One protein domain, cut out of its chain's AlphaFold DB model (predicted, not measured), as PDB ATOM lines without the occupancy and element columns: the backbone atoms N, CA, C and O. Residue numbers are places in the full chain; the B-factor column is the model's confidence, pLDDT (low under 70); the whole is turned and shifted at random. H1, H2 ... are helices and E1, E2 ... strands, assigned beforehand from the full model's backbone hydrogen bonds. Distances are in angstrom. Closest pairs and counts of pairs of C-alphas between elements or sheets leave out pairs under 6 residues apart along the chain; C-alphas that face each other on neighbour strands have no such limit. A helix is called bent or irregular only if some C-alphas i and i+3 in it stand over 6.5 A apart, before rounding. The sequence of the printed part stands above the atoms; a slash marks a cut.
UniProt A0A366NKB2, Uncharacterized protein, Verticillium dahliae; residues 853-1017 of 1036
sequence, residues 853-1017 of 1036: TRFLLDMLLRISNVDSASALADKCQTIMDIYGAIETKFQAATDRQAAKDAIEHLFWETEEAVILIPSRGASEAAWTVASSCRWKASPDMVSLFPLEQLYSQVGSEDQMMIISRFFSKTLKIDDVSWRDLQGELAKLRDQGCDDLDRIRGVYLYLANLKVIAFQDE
ATOM      1  N   THR A 853      19.747  -1.672  49.339       90.12
ATOM      2  CA  THR A 853      20.871  -2.520  48.919       90.12
ATOM      3  C   THR A 853      22.207  -1.986  49.442       90.12
ATOM      4  O   THR A 853      23.057  -2.772  49.850       90.12
ATOM      5  N   ARG A 854      22.400  -0.659  49.473       89.19
ATOM      6  CA  ARG A 854      23.651  -0.044  49.921       89.19
ATOM      7  C   ARG A 854      23.862  -0.237  51.420       89.19
ATOM      8  O   ARG A 854      24.973  -0.570  51.816       89.19
ATOM      9  N   PHE A 855      22.810  -0.115  52.229       91.62
ATOM     10  CA  PHE A 855      22.854  -0.421  53.662       91.62
ATOM     11  C   PHE A 855      23.356  -1.844  53.939       91.62
ATOM     12  O   PHE A 855      24.250  -2.029  54.761       91.62
ATOM     13  N   LEU A 856      22.861  -2.842  53.200       91.38
ATOM     14  CA  LEU A 856      23.313  -4.229  53.347       91.38
ATOM     15  C   LEU A 856      24.755  -4.452  52.860       91.38
ATOM     16  O   LEU A 856      25.492  -5.217  53.481       91.38
ATOM     17  N   LEU A 857      25.172  -3.781  51.782       91.62
ATOM     18  CA  LEU A 857      26.553  -3.827  51.286       91.62
ATOM     19  C   LEU A 857      27.538  -3.207  52.284       91.62
ATOM     20  O   LEU A 857      28.593  -3.780  52.541       91.62
ATOM     21  N   ASP A 858      27.186  -2.067  52.880       89.00
ATOM     22  CA  ASP A 858      28.018  -1.434  53.903       89.00
ATOM     23  C   ASP A 858      28.076  -2.308  55.169       89.00
ATOM     24  O   ASP A 858      29.135  -2.421  55.779       89.00
ATOM     25  N   MET A 859      26.984  -2.989  55.547       88.81
ATOM     26  CA  MET A 859      27.014  -3.982  56.630       88.81
ATOM     27  C   MET A 859      27.958  -5.144  56.308       88.81
ATOM     28  O   MET A 859      28.777  -5.501  57.150       88.81
ATOM     29  N   LEU A 860      27.877  -5.700  55.095       89.31
ATOM     30  CA  LEU A 860      28.747  -6.784  54.640       89.31
ATOM     31  C   LEU A 860      30.228  -6.383  54.709       89.31
ATOM     32  O   LEU A 860      31.026  -7.120  55.281       89.31
ATOM     33  N   LEU A 861      30.570  -5.193  54.206       87.94
ATOM     34  CA  LEU A 861      31.930  -4.650  54.260       87.94
ATOM     35  C   LEU A 861      32.419  -4.432  55.703       87.94
ATOM     36  O   LEU A 861      33.594  -4.598  56.016       87.94
ATOM     37  N   ARG A 862      31.532  -4.040  56.624       84.88
ATOM     38  CA  ARG A 862      31.913  -3.880  58.036       84.88
ATOM     39  C   ARG A 862      32.155  -5.223  58.710       84.88
ATOM     40  O   ARG A 862      33.116  -5.338  59.461       84.88
ATOM     41  N   ILE A 863      31.330  -6.227  58.420       83.69
ATOM     42  CA  ILE A 863      31.529  -7.591  58.924       83.69
ATOM     43  C   ILE A 863      32.864  -8.146  58.406       83.69
ATOM     44  O   ILE A 863      33.646  -8.667  59.200       83.69
ATOM     45  N   SER A 864      33.179  -7.962  57.116       84.00
ATOM     46  CA  SER A 864      34.443  -8.452  56.546       84.00
ATOM     47  C   SER A 864      35.684  -7.812  57.163       84.00
ATOM     48  O   SER A 864      36.713  -8.472  57.282       84.00
ATOM     49  N   ASN A 865      35.586  -6.554  57.596       78.75
ATOM     50  CA  ASN A 865      36.733  -5.798  58.105       78.75
ATOM     51  C   ASN A 865      36.966  -5.955  59.615       78.75
ATOM     52  O   ASN A 865      38.035  -5.587  60.096       78.75
ATOM     53  N   VAL A 866      35.981  -6.457  60.369       72.50
ATOM     54  CA  VAL A 866      36.048  -6.580  61.838       72.50
ATOM     55  C   VAL A 866      36.297  -8.023  62.288       72.50
ATOM     56  O   VAL A 866      36.926  -8.241  63.326       72.50
ATOM     57  N   ASP A 867      35.837  -9.021  61.530       69.00
ATOM     58  CA  ASP A 867      35.850 -10.405  61.999       69.00
ATOM     59  C   ASP A 867      37.211 -11.111  61.883       69.00
ATOM     60  O   ASP A 867      37.894 -11.074  60.860       69.00
ATOM     61  N   SER A 868      37.567 -11.850  62.940       62.72
ATOM     62  CA  SER A 868      38.682 -12.805  62.940       62.72
ATOM     63  C   SER A 868      38.252 -14.165  62.366       62.72
ATOM     64  O   SER A 868      37.085 -14.547  62.470       62.72
ATOM     65  N   ALA A 869      39.194 -14.932  61.800       58.78
ATOM     66  CA  ALA A 869      38.920 -16.216  61.133       58.78
ATOM     67  C   ALA A 869      38.125 -17.223  61.997       58.78
ATOM     68  O   ALA A 869      37.277 -17.950  61.483       58.78
ATOM     69  N   SER A 870      38.312 -17.212  63.324       59.28
ATOM     70  CA  SER A 870      37.584 -18.087  64.252       59.28
ATOM     71  C   SER A 870      36.106 -17.721  64.446       59.28
ATOM     72  O   SER A 870      35.323 -18.588  64.814       59.28
ATOM     73  N   ALA A 871      35.705 -16.466  64.203       65.12
ATOM     74  CA  ALA A 871      34.314 -16.008  64.326       65.12
ATOM     75  C   ALA A 871      33.497 -16.198  63.029       65.12
ATOM     76  O   ALA A 871      32.267 -16.154  63.057       65.12
ATOM     77  N   LEU A 872      34.168 -16.424  61.890       70.00
ATOM     78  CA  LEU A 872      33.533 -16.561  60.572       70.00
ATOM     79  C   LEU A 872      32.697 -17.836  60.432       70.00
ATOM     80  O   LEU A 872      31.663 -17.818  59.761       70.00
ATOM     81  N   ALA A 873      33.135 -18.940  61.045       66.50
ATOM     82  CA  ALA A 873      32.448 -20.227  60.936       66.50
ATOM     83  C   ALA A 873      31.013 -20.149  61.490       66.50
ATOM     84  O   ALA A 873      30.075 -20.608  60.838       66.50
ATOM     85  N   ASP A 874      30.829 -19.464  62.624       71.25
ATOM     86  CA  ASP A 874      29.526 -19.285  63.280       71.25
ATOM     87  C   ASP A 874      28.612 -18.285  62.548       71.25
ATOM     88  O   ASP A 874      27.394 -18.291  62.730       71.25
ATOM     89  N   LYS A 875      29.183 -17.435  61.683       77.38
ATOM     90  CA  LYS A 875      28.470 -16.385  60.937       77.38
ATOM     91  C   LYS A 875      28.128 -16.762  59.498       77.38
ATOM     92  O   LYS A 875      27.466 -15.979  58.815       77.38
ATOM     93  N   CYS A 876      28.520 -17.952  59.037       82.81
ATOM     94  CA  CYS A 876      28.298 -18.386  57.656       82.81
ATOM     95  C   CYS A 876      26.821 -18.285  57.245       82.81
ATOM     96  O   CYS A 876      26.505 -17.741  56.187       82.81
ATOM     97  N   GLN A 877      25.912 -18.719  58.122       84.62
ATOM     98  CA  GLN A 877      24.477 -18.646  57.862       84.62
ATOM     99  C   GLN A 877      23.975 -17.200  57.755       84.62
ATOM    100  O   GLN A 877      23.192 -16.867  56.869       84.62
ATOM    101  N   THR A 878      24.462 -16.322  58.630       86.56
ATOM    102  CA  THR A 878      24.087 -14.907  58.650       86.56
ATOM    103  C   THR A 878      24.590 -14.168  57.413       86.56
ATOM    104  O   THR A 878      23.857 -13.367  56.844       86.56
ATOM    105  N   ILE A 879      25.806 -14.461  56.946       88.38
ATOM    106  CA  ILE A 879      26.378 -13.859  55.731       88.38
ATOM    107  C   ILE A 879      25.629 -14.341  54.480       88.38
ATOM    108  O   ILE A 879      25.315 -13.538  53.601       88.38
ATOM    109  N   MET A 880      25.254 -15.622  54.429       88.06
ATOM    110  CA  MET A 880      24.369 -16.150  53.384       88.06
ATOM    111  C   MET A 880      23.009 -15.444  53.374       88.06
ATOM    112  O   MET A 880      22.511 -15.083  52.305       88.06
ATOM    113  N   ASP A 881      22.437 -15.178  54.551       88.50
ATOM    114  CA  ASP A 881      21.198 -14.408  54.667       88.50
ATOM    115  C   ASP A 881      21.384 -12.951  54.207       88.50
ATOM    116  O   ASP A 881      20.463 -12.391  53.612       88.50
ATOM    117  N   ILE A 882      22.561 -12.342  54.414       90.50
ATOM    118  CA  ILE A 882      22.893 -11.012  53.874       90.50
ATOM    119  C   ILE A 882      22.957 -11.052  52.345       90.50
ATOM    120  O   ILE A 882      22.331 -10.208  51.712       90.50
ATOM    121  N   TYR A 883      23.631 -12.031  51.726       92.00
ATOM    122  CA  TYR A 883      23.630 -12.168  50.259       92.00
ATOM    123  C   TYR A 883      22.216 -12.342  49.705       92.00
ATOM    124  O   TYR A 883      21.842 -11.698  48.724       92.00
ATOM    125  N   GLY A 884      21.398 -13.159  50.372       90.12
ATOM    126  CA  GLY A 884      19.993 -13.324  50.016       90.12
ATOM    127  C   GLY A 884      19.180 -12.038  50.189       90.12
ATOM    128  O   GLY A 884      18.344 -11.712  49.339       90.12
ATOM    129  N   ALA A 885      19.439 -11.270  51.249       90.81
ATOM    130  CA  ALA A 885      18.797  -9.984  51.493       90.81
ATOM    131  C   ALA A 885      19.216  -8.930  50.458       90.81
ATOM    132  O   ALA A 885      18.351  -8.205  49.970       90.81
ATOM    133  N   ILE A 886      20.497  -8.888  50.068       91.88
ATOM    134  CA  ILE A 886      21.017  -8.035  48.990       91.88
ATOM    135  C   ILE A 886      20.302  -8.380  47.687       91.88
ATOM    136  O   ILE A 886      19.760  -7.488  47.043       91.88
ATOM    137  N   GLU A 887      20.222  -9.662  47.324       91.06
ATOM    138  CA  GLU A 887      19.526 -10.110  46.114       91.06
ATOM    139  C   GLU A 887      18.033  -9.751  46.145       91.06
ATOM    140  O   GLU A 887      17.472  -9.284  45.154       91.06
ATOM    141  N   THR A 888      17.378  -9.913  47.292       90.12
ATOM    142  CA  THR A 888      15.963  -9.557  47.461       90.12
ATOM    143  C   THR A 888      15.748  -8.047  47.321       90.12
ATOM    144  O   THR A 888      14.871  -7.615  46.569       90.12
ATOM    145  N   LYS A 889      16.569  -7.232  47.997       90.12
ATOM    146  CA  LYS A 889      16.503  -5.764  47.941       90.12
ATOM    147  C   LYS A 889      16.874  -5.233  46.560       90.12
ATOM    148  O   LYS A 889      16.181  -4.355  46.065       90.12
ATOM    149  N   PHE A 890      17.869  -5.813  45.892       89.94
ATOM    150  CA  PHE A 890      18.242  -5.487  44.514       89.94
ATOM    151  C   PHE A 890      17.066  -5.659  43.545       89.94
ATOM    152  O   PHE A 890      16.818  -4.818  42.685       89.94
ATOM    153  N   GLN A 891      16.285  -6.721  43.711       87.56
ATOM    154  CA  GLN A 891      15.172  -7.030  42.810       87.56
ATOM    155  C   GLN A 891      13.949  -6.160  43.082       87.56
ATOM    156  O   GLN A 891      13.212  -5.816  42.151       87.56
ATOM    157  N   ALA A 892      13.769  -5.782  44.348       87.31
ATOM    158  CA  ALA A 892      12.771  -4.824  44.796       87.31
ATOM    159  C   ALA A 892      13.201  -3.354  44.610       87.31
ATOM    160  O   ALA A 892      12.371  -2.467  44.810       87.31
ATOM    161  N   ALA A 893      14.458  -3.079  44.236       87.25
ATOM    162  CA  ALA A 893      14.985  -1.724  44.126       87.25
ATOM    163  C   ALA A 893      14.239  -0.932  43.047       87.25
ATOM    164  O   ALA A 893      14.086  -1.383  41.910       87.25
ATOM    165  N   THR A 894      13.806   0.276  43.405       85.12
ATOM    166  CA  THR A 894      13.218   1.248  42.477       85.12
ATOM    167  C   THR A 894      14.239   1.727  41.447       85.12
ATOM    168  O   THR A 894      13.898   1.842  40.272       85.12
ATOM    169  N   ASP A 895      15.492   1.931  41.862       87.00
ATOM    170  CA  ASP A 895      16.627   2.183  40.970       87.00
ATOM    171  C   ASP A 895      17.542   0.952  40.898       87.00
ATOM    172  O   ASP A 895      18.497   0.785  41.661       87.00
ATOM    173  N   ARG A 896      17.218   0.055  39.962       86.12
ATOM    174  CA  ARG A 896      18.000  -1.167  39.741       86.12
ATOM    175  C   ARG A 896      19.393  -0.889  39.192       86.12
ATOM    176  O   ARG A 896      20.271  -1.715  39.413       86.12
ATOM    177  N   GLN A 897      19.606   0.217  38.479       88.06
ATOM    178  CA  GLN A 897      20.920   0.516  37.914       88.06
ATOM    179  C   GLN A 897      21.866   0.980  39.019       88.06
ATOM    180  O   GLN A 897      22.924   0.386  39.173       88.06
ATOM    181  N   ALA A 898      21.444   1.919  39.870       85.75
ATOM    182  CA  ALA A 898      22.260   2.360  41.002       85.75
ATOM    183  C   ALA A 898      22.549   1.223  41.996       85.75
ATOM    184  O   ALA A 898      23.670   1.083  42.484       85.75
ATOM    185  N   ALA A 899      21.553   0.369  42.274       87.00
ATOM    186  CA  ALA A 899      21.760  -0.808  43.115       87.00
ATOM    187  C   ALA A 899      22.747  -1.803  42.478       87.00
ATOM    188  O   ALA A 899      23.574  -2.370  43.189       87.00
ATOM    189  N   LYS A 900      22.692  -1.991  41.150       88.50
ATOM    190  CA  LYS A 900      23.646  -2.826  40.411       88.50
ATOM    191  C   LYS A 900      25.055  -2.247  40.467       88.50
ATOM    192  O   LYS A 900      25.976  -2.981  40.797       88.50
ATOM    193  N   ASP A 901      25.202  -0.953  40.201       89.12
ATOM    194  CA  ASP A 901      26.492  -0.264  40.205       89.12
ATOM    195  C   ASP A 901      27.130  -0.321  41.600       89.12
ATOM    196  O   ASP A 901      28.319  -0.589  41.725       89.12
ATOM    197  N   ALA A 902      26.343  -0.169  42.674       88.12
ATOM    198  CA  ALA A 902      26.839  -0.306  44.043       88.12
ATOM    199  C   ALA A 902      27.331  -1.731  44.365       88.12
ATOM    200  O   ALA A 902      28.331  -1.882  45.070       88.12
ATOM    201  N   ILE A 903      26.639  -2.760  43.859       90.81
ATOM    202  CA  ILE A 903      27.059  -4.162  43.996       90.81
ATOM    203  C   ILE A 903      28.339  -4.407  43.181       90.81
ATOM    204  O   ILE A 903      29.303  -4.944  43.720       90.81
ATOM    205  N   GLU A 904      28.367  -4.007  41.906       90.00
ATOM    206  CA  GLU A 904      29.531  -4.183  41.025       90.00
ATOM    207  C   GLU A 904      30.761  -3.464  41.595       90.00
ATOM    208  O   GLU A 904      31.825  -4.072  41.697       90.00
ATOM    209  N   HIS A 905      30.594  -2.238  42.091       90.69
ATOM    210  CA  HIS A 905      31.666  -1.473  42.718       90.69
ATOM    211  C   HIS A 905      32.279  -2.204  43.924       90.69
ATOM    212  O   HIS A 905      33.497  -2.338  43.995       90.69
ATOM    213  N   LEU A 906      31.471  -2.714  44.868       90.69
ATOM    214  CA  LEU A 906      32.014  -3.388  46.060       90.69
ATOM    215  C   LEU A 906      32.713  -4.719  45.727       90.69
ATOM    216  O   LEU A 906      33.751  -5.043  46.296       90.69
ATOM    217  N   PHE A 907      32.128  -5.524  44.838       91.69
ATOM    218  CA  PHE A 907      32.623  -6.883  44.595       91.69
ATOM    219  C   PHE A 907      33.734  -6.953  43.540       91.69
ATOM    220  O   PHE A 907      34.548  -7.876  43.591       91.69
ATOM    221  N   TRP A 908      33.771  -6.013  42.590       89.31
ATOM    222  CA  TRP A 908      34.710  -6.041  41.464       89.31
ATOM    223  C   TRP A 908      35.693  -4.872  41.436       89.31
ATOM    224  O   TRP A 908      36.811  -5.066  40.966       89.31
ATOM    225  N   GLU A 909      35.319  -3.686  41.925       88.38
ATOM    226  CA  GLU A 909      36.161  -2.486  41.792       88.38
ATOM    227  C   GLU A 909      37.003  -2.185  43.040       88.38
ATOM    228  O   GLU A 909      38.098  -1.646  42.902       88.38
ATOM    229  N   THR A 910      36.547  -2.537  44.251       79.19
ATOM    230  CA  THR A 910      37.213  -2.111  45.500       79.19
ATOM    231  C   THR A 910      38.307  -3.039  46.042       79.19
ATOM    232  O   THR A 910      38.830  -2.758  47.109       79.19
ATOM    233  N   GLU A 911      38.665  -4.134  45.360       79.75
ATOM    234  CA  GLU A 911      39.589  -5.190  45.858       79.75
ATOM    235  C   GLU A 911      39.241  -5.764  47.259       79.75
ATOM    236  O   GLU A 911      39.989  -6.568  47.812       79.75
ATOM    237  N   GLU A 912      38.078  -5.408  47.814       85.81
ATOM    238  CA  GLU A 912      37.625  -5.815  49.145       85.81
ATOM    239  C   GLU A 912      37.253  -7.302  49.169       85.81
ATOM    240  O   GLU A 912      36.519  -7.813  48.314       85.81
ATOM    241  N   ALA A 913      37.733  -8.013  50.189       88.44
ATOM    242  CA  ALA A 913      37.432  -9.424  50.384       88.44
ATOM    243  C   ALA A 913      36.060  -9.583  51.064       88.44
ATOM    244  O   ALA A 913      35.957  -9.673  52.281       88.44
ATOM    245  N   VAL A 914      34.987  -9.596  50.266       89.94
ATOM    246  CA  VAL A 914      33.588  -9.624  50.751       89.94
ATOM    247  C   VAL A 914      32.819 -10.898  50.381       89.94
ATOM    248  O   VAL A 914      31.622 -11.011  50.663       89.94
ATOM    249  N   ILE A 915      33.479 -11.878  49.751       90.38
ATOM    250  CA  ILE A 915      32.916 -13.214  49.510       90.38
ATOM    251  C   ILE A 915      33.417 -14.170  50.587       90.38
ATOM    252  O   ILE A 915      34.618 -14.399  50.701       90.38
ATOM    253  N   LEU A 916      32.504 -14.751  51.363       89.69
ATOM    254  CA  LEU A 916      32.852 -15.760  52.356       89.69
ATOM    255  C   LEU A 916      33.122 -17.110  51.678       89.69
ATOM    256  O   LEU A 916      32.342 -17.572  50.847       89.69
ATOM    257  N   ILE A 917      34.197 -17.775  52.078       88.88
ATOM    258  CA  ILE A 917      34.468 -19.181  51.791       88.88
ATOM    259  C   ILE A 917      34.163 -19.983  53.063       88.88
ATOM    260  O   ILE A 917      34.886 -19.829  54.052       88.88
ATOM    261  N   PRO A 918      33.104 -20.818  53.071       85.19
ATOM    262  CA  PRO A 918      32.783 -21.670  54.212       85.19
ATOM    263  C   PRO A 918      33.917 -22.653  54.538       85.19
ATOM    264  O   PRO A 918      34.639 -23.106  53.646       85.19
ATOM    265  N   SER A 919      34.053 -23.023  55.813       79.62
ATOM    266  CA  SER A 919      35.061 -23.987  56.271       79.62
ATOM    267  C   SER A 919      34.879 -25.357  55.608       79.62
ATOM    268  O   SER A 919      33.771 -25.897  55.594       79.62
ATOM    269  N   ARG A 920      35.973 -25.956  55.116       71.81
ATOM    270  CA  ARG A 920      35.973 -27.275  54.457       71.81
ATOM    271  C   ARG A 920      36.999 -28.197  55.115       71.81
ATOM    272  O   ARG A 920      38.202 -28.042  54.917       71.81
ATOM    273  N   GLY A 921      36.528 -29.194  55.865       69.56
ATOM    274  CA  GLY A 921      37.401 -30.150  56.555       69.56
ATOM    275  C   GLY A 921      38.289 -29.465  57.601       69.56
ATOM    276  O   GLY A 921      37.776 -28.966  58.593       69.56
ATOM    277  N   ALA A 922      39.608 -29.450  57.376       60.75
ATOM    278  CA  ALA A 922      40.589 -28.797  58.252       60.75
ATOM    279  C   ALA A 922      40.876 -27.322  57.891       60.75
ATOM    280  O   ALA A 922      41.636 -26.668  58.600       60.75
ATOM    281  N   SER A 923      40.309 -26.802  56.794       70.50
ATOM    282  CA  SER A 923      40.499 -25.410  56.370       70.50
ATOM    283  C   SER A 923      39.492 -24.481  57.050       70.50
ATOM    284  O   SER A 923      38.281 -24.704  56.951       70.50
ATOM    285  N   GLU A 924      39.997 -23.429  57.697       78.69
ATOM    286  CA  GLU A 924      39.188 -22.376  58.320       78.69
ATOM    287  C   GLU A 924      38.417 -21.552  57.277       78.69
ATOM    288  O   GLU A 924      38.796 -21.483  56.104       78.69
ATOM    289  N   ALA A 925      37.310 -20.943  57.708       84.12
ATOM    290  CA  ALA A 925      36.535 -20.035  56.872       84.12
ATOM    291  C   ALA A 925      37.326 -18.744  56.605       84.12
ATOM    292  O   ALA A 925      38.006 -18.229  57.493       84.12
ATOM    293  N   ALA A 926      37.232 -18.215  55.386       86.56
ATOM    294  CA  ALA A 926      38.028 -17.065  54.960       86.56
ATOM    295  C   ALA A 926      37.241 -16.129  54.041       86.56
ATOM    296  O   ALA A 926      36.351 -16.561  53.311       86.56
ATOM    297  N   TRP A 927      37.606 -14.851  54.043       89.69
ATOM    298  CA  TRP A 927      37.130 -13.880  53.063       89.69
ATOM    299  C   TRP A 927      37.977 -13.924  51.789       89.69
ATOM    300  O   TRP A 927      39.194 -14.092  51.844       89.69
ATOM    301  N   THR A 928      37.344 -13.741  50.633       90.06
ATOM    302  CA  THR A 928      38.010 -13.659  49.330       90.06
ATOM    303  C   THR A 928      37.346 -12.624  48.420       90.06
ATOM    304  O   THR A 928      36.245 -12.139  48.683       90.06
ATOM    305  N   VAL A 929      38.026 -12.302  47.322       91.38
ATOM    306  CA  VAL A 929      37.555 -11.399  46.263       91.38
ATOM    307  C   VAL A 929      36.823 -12.159  45.148       91.38
ATOM    308  O   VAL A 929      37.074 -13.348  44.915       91.38
ATOM    309  N   ALA A 930      35.955 -11.465  44.405       90.25
ATOM    310  CA  ALA A 930      35.156 -12.053  43.324       90.25
ATOM    311  C   ALA A 930      35.992 -12.677  42.198       90.25
ATOM    312  O   ALA A 930      35.657 -13.752  41.701       90.25
ATOM    313  N   SER A 931      37.133 -12.073  41.852       88.31
ATOM    314  CA  SER A 931      38.038 -12.581  40.808       88.31
ATOM    315  C   SER A 931      38.638 -13.957  41.126       88.31
ATOM    316  O   SER A 931      38.961 -14.709  40.203       88.31
ATOM    317  N   SER A 932      38.721 -14.312  42.412       89.75
ATOM    318  CA  SER A 932      39.236 -15.600  42.897       89.75
ATOM    319  C   SER A 932      38.164 -16.696  42.963       89.75
ATOM    320  O   SER A 932      38.425 -17.793  43.455       89.75
ATOM    321  N   CYS A 933      36.951 -16.419  42.482       91.31
ATOM    322  CA  CYS A 933      35.807 -17.317  42.583       91.31
ATOM    323  C   CYS A 933      35.313 -17.770  41.205       91.31
ATOM    324  O   CYS A 933      35.397 -17.041  40.216       91.31
ATOM    325  N   ARG A 934      34.747 -18.976  41.147       91.62
ATOM    326  CA  ARG A 934      33.945 -19.474  40.018       91.62
ATOM    327  C   ARG A 934      32.673 -20.101  40.568       91.62
ATOM    328  O   ARG A 934      32.715 -20.700  41.644       91.62
ATOM    329  N   TRP A 935      31.548 -19.972  39.861       92.19
ATOM    330  CA  TRP A 935      30.292 -20.561  40.332       92.19
ATOM    331  C   TRP A 935      30.392 -22.092  40.308       92.19
ATOM    332  O   TRP A 935      30.396 -22.714  41.373       92.19
ATOM    333  N   LYS A 936      30.607 -22.689  39.128       88.25
ATOM    334  CA  LYS A 936      30.968 -24.110  38.972       88.25
ATOM    335  C   LYS A 936      32.446 -24.282  38.674       88.25
ATOM    336  O   LYS A 936      32.925 -23.831  37.636       88.25
ATOM    337  N   ALA A 937      33.161 -24.997  39.532       86.12
ATOM    338  CA  ALA A 937      34.547 -25.385  39.299       86.12
ATOM    339  C   ALA A 937      34.853 -26.750  39.925       86.12
ATOM    340  O   ALA A 937      34.049 -27.280  40.691       86.12
ATOM    341  N   SER A 938      36.005 -27.333  39.580       83.81
ATOM    342  CA  SER A 938      36.411 -28.614  40.167       83.81
ATOM    343  C   SER A 938      36.707 -28.450  41.671       83.81
ATOM    344  O   SER A 938      37.416 -27.506  42.032       83.81
ATOM    345  N   PRO A 939      36.243 -29.367  42.548       79.00
ATOM    346  CA  PRO A 939      36.574 -29.358  43.981       79.00
ATOM    347  C   PRO A 939      38.066 -29.422  44.289       79.00
ATOM    348  O   PRO A 939      38.458 -29.132  45.423       79.00
ATOM    349  N   ASP A 940      38.847 -29.874  43.314       82.81
ATOM    350  CA  ASP A 940      40.267 -30.184  43.417       82.81
ATOM    351  C   ASP A 940      41.162 -28.986  43.047       82.81
ATOM    352  O   ASP A 940      42.387 -29.094  43.084       82.81
ATOM    353  N   MET A 941      40.570 -27.834  42.707       85.12
ATOM    354  CA  MET A 941      41.305 -26.589  42.450       85.12
ATOM    355  C   MET A 941      41.758 -25.905  43.748       85.12
ATOM    356  O   MET A 941      41.050 -25.911  44.755       85.12
ATOM    357  N   VAL A 942      42.933 -25.273  43.703       78.75
ATOM    358  CA  VAL A 942      43.554 -24.521  44.806       78.75
ATOM    359  C   VAL A 942      43.698 -23.034  44.462       78.75
ATOM    360  O   VAL A 942      43.807 -22.202  45.360       78.75
ATOM    361  N   SER A 943      43.736 -22.656  43.177       82.62
ATOM    362  CA  SER A 943      43.860 -21.249  42.762       82.62
ATOM    363  C   SER A 943      42.550 -20.467  42.755       82.62
ATOM    364  O   SER A 943      42.600 -19.252  42.925       82.62
ATOM    365  N   LEU A 944      41.412 -21.141  42.571       88.31
ATOM    366  CA  LEU A 944      40.083 -20.536  42.488       88.31
ATOM    367  C   LEU A 944      39.082 -21.332  43.326       88.31
ATOM    368  O   LEU A 944      39.155 -22.559  43.388       88.31
ATOM    369  N   PHE A 945      38.123 -20.637  43.934       89.38
ATOM    370  CA  PHE A 945      37.136 -21.240  44.829       89.38
ATOM    371  C   PHE A 945      35.838 -21.640  44.088       89.38
ATOM    372  O   PHE A 945      35.218 -20.771  43.465       89.38
ATOM    373  N   PRO A 946      35.396 -22.918  44.165       89.94
ATOM    374  CA  PRO A 946      34.143 -23.407  43.569       89.94
ATOM    375  C   PRO A 946      32.927 -23.077  44.452       89.94
ATOM    376  O   PRO A 946      32.565 -23.850  45.341       89.94
ATOM    377  N   LEU A 947      32.272 -21.938  44.221       90.62
ATOM    378  CA  LEU A 947      31.236 -21.435  45.131       90.62
ATOM    379  C   LEU A 947      30.002 -22.351  45.237       90.62
ATOM    380  O   LEU A 947      29.544 -22.599  46.350       90.62
ATOM    381  N   GLU A 948      29.477 -22.903  44.134       89.62
ATOM    382  CA  GLU A 948      28.259 -23.741  44.155       89.62
ATOM    383  C   GLU A 948      28.417 -24.958  45.079       89.62
ATOM    384  O   GLU A 948      27.539 -25.277  45.887       89.62
ATOM    385  N   GLN A 949      29.571 -25.620  45.003       86.44
ATOM    386  CA  GLN A 949      29.867 -26.784  45.831       86.44
ATOM    387  C   GLN A 949      30.141 -26.409  47.293       86.44
ATOM    388  O   GLN A 949      29.794 -27.168  48.196       86.44
ATOM    389  N   LEU A 950      30.800 -25.274  47.536       87.75
ATOM    390  CA  LEU A 950      31.115 -24.827  48.892       87.75
ATOM    391  C   LEU A 950      29.847 -24.426  49.655       87.75
ATOM    392  O   LEU A 950      29.664 -24.845  50.794       87.75
ATOM    393  N   TYR A 951      28.939 -23.689  49.016       88.12
ATOM    394  CA  TYR A 951      27.695 -23.257  49.655       88.12
ATOM    395  C   TYR A 951      26.645 -24.369  49.763       88.12
ATOM    396  O   TYR A 951      25.920 -24.406  50.753       88.12
ATOM    397  N   SER A 952      26.590 -25.325  48.824       85.62
ATOM    398  CA  SER A 952      25.654 -26.468  48.907       85.62
ATOM    399  C   SER A 952      25.917 -27.409  50.086       85.62
ATOM    400  O   SER A 952      25.029 -28.163  50.470       85.62
ATOM    401  N   GLN A 953      27.111 -27.362  50.683       82.56
ATOM    402  CA  GLN A 953      27.435 -28.125  51.893       82.56
ATOM    403  C   GLN A 953      26.858 -27.502  53.170       82.56
ATOM    404  O   GLN A 953      26.760 -28.194  54.182       82.56
ATOM    405  N   VAL A 954      26.503 -26.213  53.137       82.12
ATOM    406  CA  VAL A 954      26.113 -25.439  54.328       82.12
ATOM    407  C   VAL A 954      24.695 -24.860  54.215       82.12
ATOM    408  O   VAL A 954      24.034 -24.679  55.230       82.12
ATOM    409  N   GLY A 955      24.199 -24.598  53.002       80.50
ATOM    410  CA  GLY A 955      22.885 -23.995  52.753       80.50
ATOM    411  C   GLY A 955      21.746 -24.985  52.524       80.50
ATOM    412  O   GLY A 955      21.948 -26.090  52.023       80.50
ATOM    413  N   SER A 956      20.519 -24.549  52.816       83.50
ATOM    414  CA  SER A 956      19.298 -25.260  52.410       83.50
ATOM    415  C   SER A 956      19.018 -25.118  50.905       83.50
ATOM    416  O   SER A 956      19.523 -24.199  50.253       83.50
ATOM    417  N   GLU A 957      18.176 -25.992  50.340       80.31
ATOM    418  CA  GLU A 957      17.797 -25.935  48.914       80.31
ATOM    419  C   GLU A 957      17.218 -24.563  48.510       80.31
ATOM    420  O   GLU A 957      17.603 -24.006  47.478       80.31
ATOM    421  N   ASP A 958      16.366 -23.973  49.355       81.06
ATOM    422  CA  ASP A 958      15.760 -22.657  49.110       81.06
ATOM    423  C   ASP A 958      16.803 -21.526  49.104       81.06
ATOM    424  O   ASP A 958      16.767 -20.631  48.253       81.06
ATOM    425  N   GLN A 959      17.775 -21.572  50.021       83.00
ATOM    426  CA  GLN A 959      18.863 -20.591  50.074       83.00
ATOM    427  C   GLN A 959      19.788 -20.719  48.868       83.00
ATOM    428  O   GLN A 959      20.197 -19.707  48.297       83.00
ATOM    429  N   MET A 960      20.061 -21.948  48.425       86.38
ATOM    430  CA  MET A 960      20.880 -22.203  47.243       86.38
ATOM    431  C   MET A 960      20.262 -21.634  45.965       86.38
ATOM    432  O   MET A 960      21.002 -21.170  45.099       86.38
ATOM    433  N   MET A 961      18.931 -21.574  45.853       85.31
ATOM    434  CA  MET A 961      18.268 -20.928  44.714       85.31
ATOM    435  C   MET A 961      18.573 -19.423  44.648       85.31
ATOM    436  O   MET A 961      18.877 -18.890  43.575       85.31
ATOM    437  N   ILE A 962      18.511 -18.736  45.791       85.31
ATOM    438  CA  ILE A 962      18.754 -17.290  45.887       85.31
ATOM    439  C   ILE A 962      20.244 -16.990  45.707       85.31
ATOM    440  O   ILE A 962      20.604 -16.116  44.921       85.31
ATOM    441  N   ILE A 963      21.108 -17.755  46.374       88.06
ATOM    442  CA  ILE A 963      22.568 -17.617  46.310       88.06
ATOM    443  C   ILE A 963      23.087 -17.898  44.903       88.06
ATOM    444  O   ILE A 963      23.905 -17.137  44.389       88.06
ATOM    445  N   SER A 964      22.565 -18.936  44.242       89.12
ATOM    446  CA  SER A 964      22.895 -19.209  42.844       89.12
ATOM    447  C   SER A 964      22.543 -18.027  41.962       89.12
ATOM    448  O   SER A 964      23.361 -17.612  41.141       89.12
ATOM    449  N   ARG A 965      21.364 -17.422  42.150       88.75
ATOM    450  CA  ARG A 965      20.979 -16.245  41.370       88.75
ATOM    451  C   ARG A 965      21.876 -15.043  41.669       88.75
ATOM    452  O   ARG A 965      22.306 -14.388  40.723       88.75
ATOM    453  N   PHE A 966      22.192 -14.793  42.936       91.56
ATOM    454  CA  PHE A 966      23.066 -13.697  43.339       91.56
ATOM    455  C   PHE A 966      24.462 -13.823  42.711       91.56
ATOM    456  O   PHE A 966      24.894 -12.924  41.995       91.56
ATOM    457  N   PHE A 967      25.144 -14.958  42.880       92.31
ATOM    458  CA  PHE A 967      26.507 -15.117  42.366       92.31
ATOM    459  C   PHE A 967      26.561 -15.269  40.839       92.31
ATOM    460  O   PHE A 967      27.377 -14.610  40.198       92.31
ATOM    461  N   SER A 968      25.687 -16.082  40.234       89.56
ATOM    462  CA  SER A 968      25.774 -16.382  38.794       89.56
ATOM    463  C   SER A 968      25.064 -15.363  37.900       89.56
ATOM    464  O   SER A 968      25.510 -15.114  36.783       89.56
ATOM    465  N   LYS A 969      23.969 -14.737  38.362       87.56
ATOM    466  CA  LYS A 969      23.220 -13.754  37.556       87.56
ATOM    467  C   LYS A 969      23.491 -12.310  37.947       87.56
ATOM    468  O   LYS A 969      23.637 -11.483  37.046       87.56
ATOM    469  N   THR A 970      23.530 -12.002  39.242       88.75
ATOM    470  CA  THR A 970      23.694 -10.617  39.717       88.75
ATOM    471  C   THR A 970      25.161 -10.196  39.679       88.75
ATOM    472  O   THR A 970      25.487  -9.227  38.998       88.75
ATOM    473  N   LEU A 971      26.056 -10.960  40.313       89.81
ATOM    474  CA  LEU A 971      27.504 -10.714  40.294       89.81
ATOM    475  C   LEU A 971      28.198 -11.193  39.016       89.81
ATOM    476  O   LEU A 971      29.319 -10.765  38.753       89.81
ATOM    477  N   LYS A 972      27.533 -12.055  38.234       90.00
ATOM    478  CA  LYS A 972      28.065 -12.669  37.006       90.00
ATOM    479  C   LYS A 972      29.407 -13.374  37.227       90.00
ATOM    480  O   LYS A 972      30.320 -13.254  36.418       90.00
ATOM    481  N   ILE A 973      29.531 -14.100  38.336       90.31
ATOM    482  CA  ILE A 973      30.672 -14.988  38.543       90.31
ATOM    483  C   ILE A 973      30.544 -16.143  37.552       90.31
ATOM    484  O   ILE A 973      29.609 -16.942  37.637       90.31
ATOM    485  N   ASP A 974      31.490 -16.209  36.620       88.81
ATOM    486  CA  ASP A 974      31.512 -17.219  35.569       88.81
ATOM    487  C   ASP A 974      31.753 -18.633  36.124       88.81
ATOM    488  O   ASP A 974      32.350 -18.842  37.190       88.81
ATOM    489  N   ASP A 975      31.313 -19.628  35.357       89.06
ATOM    490  CA  ASP A 975      31.753 -21.011  35.526       89.06
ATOM    491  C   ASP A 975      33.214 -21.162  35.067       89.06
ATOM    492  O   ASP A 975      33.736 -20.370  34.280       89.06
ATOM    493  N   VAL A 976      33.903 -22.190  35.564       86.94
ATOM    494  CA  VAL A 976      35.315 -22.425  35.244       86.94
ATOM    495  C   VAL A 976      35.521 -22.638  33.743       86.94
ATOM    496  O   VAL A 976      34.868 -23.468  33.106       86.94
ATOM    497  N   SER A 977      36.476 -21.911  33.168       85.88
ATOM    498  CA  SER A 977      36.870 -22.073  31.772       85.88
ATOM    499  C   SER A 977      38.007 -23.087  31.620       85.88
ATOM    500  O   SER A 977      38.749 -23.394  32.556       85.88
ATOM    501  N   TRP A 978      38.226 -23.576  30.396       82.38
ATOM    502  CA  TRP A 978      39.386 -24.430  30.108       82.38
ATOM    503  C   TRP A 978      40.725 -23.722  30.391       82.38
ATOM    504  O   TRP A 978      41.704 -24.392  30.718       82.38
ATOM    505  N   ARG A 979      40.771 -22.382  30.286       84.81
ATOM    506  CA  ARG A 979      41.964 -21.575  30.590       84.81
ATOM    507  C   ARG A 979      42.254 -21.550  32.085       84.81
ATOM    508  O   ARG A 979      43.412 -21.686  32.463       84.81
ATOM    509  N   ASP A 980      41.216 -21.439  32.912       86.44
ATOM    510  CA  ASP A 980      41.350 -21.479  34.372       86.44
ATOM    511  C   ASP A 980      41.930 -22.830  34.828       86.44
ATOM    512  O   ASP A 980      42.874 -22.870  35.610       86.44
ATOM    513  N   LEU A 981      41.440 -23.945  34.268       85.62
ATOM    514  CA  LEU A 981      41.949 -25.292  34.578       85.62
ATOM    515  C   LEU A 981      43.373 -25.525  34.068       85.62
ATOM    516  O   LEU A 981      44.164 -26.202  34.722       85.62
ATOM    517  N   GLN A 982      43.724 -24.966  32.907       85.94
ATOM    518  CA  GLN A 982      45.106 -24.988  32.433       85.94
ATOM    519  C   GLN A 982      46.025 -24.200  33.379       85.94
ATOM    520  O   GLN A 982      47.121 -24.669  33.686       85.94
ATOM    521  N   GLY A 983      45.576 -23.029  33.838       85.56
ATOM    522  CA  GLY A 983      46.279 -22.219  34.831       85.56
ATOM    523  C   GLY A 983      46.467 -22.962  36.154       85.56
ATOM    524  O   GLY A 983      47.569 -22.964  36.694       85.56
ATOM    525  N   GLU A 984      45.439 -23.668  36.628       87.38
ATOM    526  CA  GLU A 984      45.511 -24.518  37.820       87.38
ATOM    527  C   GLU A 984      46.550 -25.631  37.665       87.38
ATOM    528  O   GLU A 984      47.417 -25.783  38.518       87.38
ATOM    529  N   LEU A 985      46.516 -26.384  36.561       86.38
ATOM    530  CA  LEU A 985      47.483 -27.457  36.304       86.38
ATOM    531  C   LEU A 985      48.919 -26.923  36.205       86.38
ATOM    532  O   LEU A 985      49.847 -27.568  36.692       86.38
ATOM    533  N   ALA A 986      49.107 -25.743  35.607       86.38
ATOM    534  CA  ALA A 986      50.402 -25.070  35.588       86.38
ATOM    535  C   ALA A 986      50.851 -24.689  37.005       86.38
ATOM    536  O   ALA A 986      51.985 -24.979  37.374       86.38
ATOM    537  N   LYS A 987      49.951 -24.134  37.827       86.00
ATOM    538  CA  LYS A 987      50.237 -23.777  39.221       86.00
ATOM    539  C   LYS A 987      50.581 -25.003  40.068       86.00
ATOM    540  O   LYS A 987      51.576 -24.969  40.782       86.00
ATOM    541  N   LEU A 988      49.816 -26.092  39.964       85.88
ATOM    542  CA  LEU A 988      50.076 -27.341  40.690       85.88
ATOM    543  C   LEU A 988      51.418 -27.963  40.289       85.88
ATOM    544  O   LEU A 988      52.155 -28.428  41.155       85.88
ATOM    545  N   ARG A 989      51.768 -27.921  38.995       86.19
ATOM    546  CA  ARG A 989      53.092 -28.332  38.508       86.19
ATOM    547  C   ARG A 989      54.194 -27.461  39.108       86.19
ATOM    548  O   ARG A 989      55.173 -27.992  39.619       86.19
ATOM    549  N   ASP A 990      54.040 -26.142  39.035       87.00
ATOM    550  CA  ASP A 990      55.066 -25.189  39.473       87.00
ATOM    551  C   ASP A 990      55.256 -25.212  40.999       87.00
ATOM    552  O   ASP A 990      56.352 -24.960  41.491       87.00
ATOM    553  N   GLN A 991      54.212 -25.575  41.749       83.81
ATOM    554  CA  GLN A 991      54.257 -25.793  43.196       83.81
ATOM    555  C   GLN A 991      54.752 -27.194  43.598       83.81
ATOM    556  O   GLN A 991      54.869 -27.457  44.792       83.81
ATOM    557  N   GLY A 992      55.048 -28.083  42.642       80.88
ATOM    558  CA  GLY A 992      55.504 -29.448  42.926       80.88
ATOM    559  C   GLY A 992      54.458 -30.293  43.658       80.88
ATOM    560  O   GLY A 992      54.791 -31.004  44.597       80.88
ATOM    561  N   CYS A 993      53.181 -30.164  43.290       80.62
ATOM    562  CA  CYS A 993      52.104 -30.932  43.908       80.62
ATOM    563  C   CYS A 993      52.225 -32.429  43.563       80.62
ATOM    564  O   CYS A 993      52.117 -32.800  42.396       80.62
ATOM    565  N   ASP A 994      52.369 -33.280  44.582       82.06
ATOM    566  CA  ASP A 994      52.454 -34.743  44.436       82.06
ATOM    567  C   ASP A 994      51.099 -35.459  44.653       82.06
ATOM    568  O   ASP A 994      51.014 -36.687  44.601       82.06
ATOM    569  N   ASP A 995      50.016 -34.704  44.885       83.88
ATOM    570  CA  ASP A 995      48.653 -35.231  45.032       83.88
ATOM    571  C   ASP A 995      48.079 -35.613  43.655       83.88
ATOM    572  O   ASP A 995      47.419 -34.828  42.961       83.88
ATOM    573  N   LEU A 996      48.389 -36.842  43.234       82.38
ATOM    574  CA  LEU A 996      47.968 -37.394  41.947       82.38
ATOM    575  C   LEU A 996      46.444 -37.475  41.806       82.38
ATOM    576  O   LEU A 996      45.947 -37.332  40.688       82.38
ATOM    577  N   ASP A 997      45.705 -37.678  42.900       83.62
ATOM    578  CA  ASP A 997      44.243 -37.743  42.872       83.62
ATOM    579  C   ASP A 997      43.647 -36.370  42.563       83.62
ATOM    580  O   ASP A 997      42.783 -36.256  41.690       83.62
ATOM    581  N   ARG A 998      44.192 -35.313  43.173       83.75
ATOM    582  CA  ARG A 998      43.822 -33.926  42.873       83.75
ATOM    583  C   ARG A 998      44.138 -33.539  41.430       83.75
ATOM    584  O   ARG A 998      43.274 -33.028  40.719       83.75
ATOM    585  N   ILE A 999      45.358 -33.822  40.962       83.44
ATOM    586  CA  ILE A 999      45.764 -33.538  39.573       83.44
ATOM    587  C   ILE A 999      44.848 -34.279  38.594       83.44
ATOM    588  O   ILE A 999      44.353 -33.697  37.623       83.44
ATOM    589  N   ARG A1000      44.576 -35.561  38.865       85.19
ATOM    590  CA  ARG A1000      43.652 -36.377  38.075       85.19
ATOM    591  C   ARG A1000      42.242 -35.789  38.080       85.19
ATOM    592  O   ARG A1000      41.628 -35.746  37.017       85.19
ATOM    593  N   GLY A1001      41.748 -35.312  39.219       83.19
ATOM    594  CA  GLY A1001      40.446 -34.658  39.348       83.19
ATOM    595  C   GLY A1001      40.305 -33.426  38.451       83.19
ATOM    596  O   GLY A1001      39.331 -33.306  37.703       83.19
ATOM    597  N   VAL A1002      41.325 -32.561  38.413       83.19
ATOM    598  CA  VAL A1002      41.362 -31.385  37.521       83.19
ATOM    599  C   VAL A1002      41.378 -31.798  36.038       83.19
ATOM    600  O   VAL A1002      40.621 -31.244  35.237       83.19
ATOM    601  N   TYR A1003      42.167 -32.813  35.656       85.50
ATOM    602  CA  TYR A1003      42.178 -33.337  34.279       85.50
ATOM    603  C   TYR A1003      40.845 -33.972  33.860       85.50
ATOM    604  O   TYR A1003      40.399 -33.766  32.729       85.50
ATOM    605  N   LEU A1004      40.199 -34.733  34.750       84.88
ATOM    606  CA  LEU A1004      38.886 -35.334  34.494       84.88
ATOM    607  C   LEU A1004      37.818 -34.257  34.291       84.88
ATOM    608  O   LEU A1004      37.009 -34.354  33.367       84.88
ATOM    609  N   TYR A1005      37.851 -33.197  35.098       84.06
ATOM    610  CA  TYR A1005      36.938 -32.069  34.939       84.06
ATOM    611  C   TYR A1005      37.165 -31.338  33.603       84.06
ATOM    612  O   TYR A1005      36.207 -31.045  32.885       84.06
ATOM    613  N   LEU A1006      38.427 -31.123  33.208       81.94
ATOM    614  CA  LEU A1006      38.783 -30.544  31.906       81.94
ATOM    615  C   LEU A1006      38.284 -31.403  30.729       81.94
ATOM    616  O   LEU A1006      37.816 -30.862  29.723       81.94
ATOM    617  N   ALA A1007      38.365 -32.732  30.846       81.19
ATOM    618  CA  ALA A1007      37.843 -33.651  29.837       81.19
ATOM    619  C   ALA A1007      36.315 -33.538  29.703       81.19
ATOM    620  O   ALA A1007      35.805 -33.451  28.585       81.19
ATOM    621  N   ASN A1008      35.596 -33.453  30.826       77.88
ATOM    622  CA  ASN A1008      34.139 -33.308  30.839       77.88
ATOM    623  C   ASN A1008      33.671 -31.958  30.267       77.88
ATOM    624  O   ASN A1008      32.687 -31.919  29.530       77.88
ATOM    625  N   LEU A1009      34.398 -30.863  30.513       74.19
ATOM    626  CA  LEU A1009      34.090 -29.553  29.919       74.19
ATOM    627  C   LEU A1009      34.182 -29.549  28.392       74.19
ATOM    628  O   LEU A1009      33.339 -28.942  27.733       74.19
ATOM    629  N   LYS A1010      35.174 -30.241  27.813       61.00
ATOM    630  CA  LYS A1010      35.304 -30.355  26.349       61.00
ATOM    631  C   LYS A1010      34.123 -31.085  25.715       61.00
ATOM    632  O   LYS A1010      33.739 -30.740  24.604       61.00
ATOM    633  N   VAL A1011      33.536 -32.056  26.413       59.44
ATOM    634  CA  VAL A1011      32.338 -32.765  25.939       59.44
ATOM    635  C   VAL A1011      31.123 -31.832  25.925       59.44
ATOM    636  O   VAL A1011      30.351 -31.856  24.970       59.44
ATOM    637  N   ILE A1012      30.979 -30.977  26.941       58.19
ATOM    638  CA  ILE A1012      29.857 -30.031  27.062       58.19
ATOM    639  C   ILE A1012      29.978 -28.888  26.040       58.19
ATOM    640  O   ILE A1012      29.013 -28.600  25.336       58.19
ATOM    641  N   ALA A1013      31.168 -28.296  25.876       55.44
ATOM    642  CA  ALA A1013      31.405 -27.230  24.895       55.44
ATOM    643  C   ALA A1013      31.134 -27.687  23.448       55.44
ATOM    644  O   ALA A1013      30.550 -26.949  22.658       55.44
ATOM    645  N   PHE A1014      31.482 -28.937  23.123       54.91
ATOM    646  CA  PHE A1014      31.212 -29.538  21.815       54.91
ATOM    647  C   PHE A1014      29.707 -29.793  21.581       54.91
ATOM    648  O   PHE A1014      29.227 -29.709  20.453       54.91
ATOM    649  N   GLN A1015      28.937 -30.082  22.640       53.78
ATOM    650  CA  GLN A1015      27.481 -30.262  22.555       53.78
ATOM    651  C   GLN A1015      26.721 -28.939  22.359       53.78
ATOM    652  O   GLN A1015      25.700 -28.931  21.666       53.78
ATOM    653  N   ASP A1016      27.204 -27.833  22.929       51.50
ATOM    654  CA  ASP A1016      26.574 -26.518  22.766       51.50
ATOM    655  C   ASP A1016      26.863 -25.885  21.390       51.50
ATOM    656  O   ASP A1016      25.952 -25.297  20.800       51.50
ATOM    657  N   GLU A1017      28.056 -26.098  20.811       52.03
ATOM    658  CA  GLU A1017      28.353 -25.741  19.408       52.03
ATOM    659  C   GLU A1017      27.447 -26.511  18.424       52.03
ATOM    660  O   GLU A1017      26.835 -25.911  17.538       52.03
TER     661      GLU A1017
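Overview. This is residues 853 to 1017 of the 1036 residues of an uncharacterized protein of Verticillium dahliae (UniProt A0A366NKB2). A small strand hairpin, E1 and E2, sits near the middle, with an up-and-down bundle of H1, H2 and H3, each running against the one before, on one side and the helical hairpin H6 and H7 set off on the other. H5 crosses H2, with short H4 beside H5, and loop 929 to 946 fills space near the middle. The printed part has 165 residues, ordered H1 H2 H3 E1 E2 H4 H5 H6 H7, mostly helix. It is compact, radius of gyration of the C-alphas 16.8 A, spanning 48 by 43 by 30 A.

Along the chain. Find E1 at residues 915 to 917 and E2 at 926 to 928. H1, 853 to 866, begins at C-alpha 853 (20.871, -2.520, 48.919). H2, 869 to 892, is 32.9 A long and irregular: C-alphas 874 and 877 are 7.4 A apart. Then find H3 at 896 to 909, H4 at 947 to 952, H5 at 957 to 970 and H6 at 978 to 990. H7, 996 to 1017, runs 32.1 A to C-alpha 1017 (28.353, -25.741, 19.408).

Arrangement. E1 and E2 are antiparallel at 140 degrees; look for N 917 and O 926, 2.8 A apart. Among the touching pairs, the closest C-alphas are, for instance, Thr 853 and Ile 886 for H1 and H2, 5.5 A, at a shallow tilt of 11 degrees, opposite ways; Thr 853 and Ala 899 for H1 and H3, 6.1 A; and Glu 887 and Phe 966 for H2 and H5, 5.8 A, at a steep tilt of 69 degrees, only just short of about perpendicular. H2 and H3 only just touch, only at the corner, with 3 pairs of C-alphas within 8 A. H4 and H5, a helical hairpin, also only just touch, with 3 such pairs. H6 and H7 touch, closest at the C-alphas of Trp 978 and Leu 1006, 6.4 A, and are apart from the other named elements. Every O i to N i+4 pair is within hydrogen-bond range in H1, H3, H4, H6 and H7, against 15 of 20 in H2 and 9 of 10 in H5.

Size, cuts and confidence. The C-alphas of Thr 894 and Asp 994 are the two farthest apart, 53.3 A. The printed part has no cut, and the link E2 to H4 is long, 18 residues. Confidence is under 70 at residues 867 to 871, 873, 921 to 922 and 1010 to 1017.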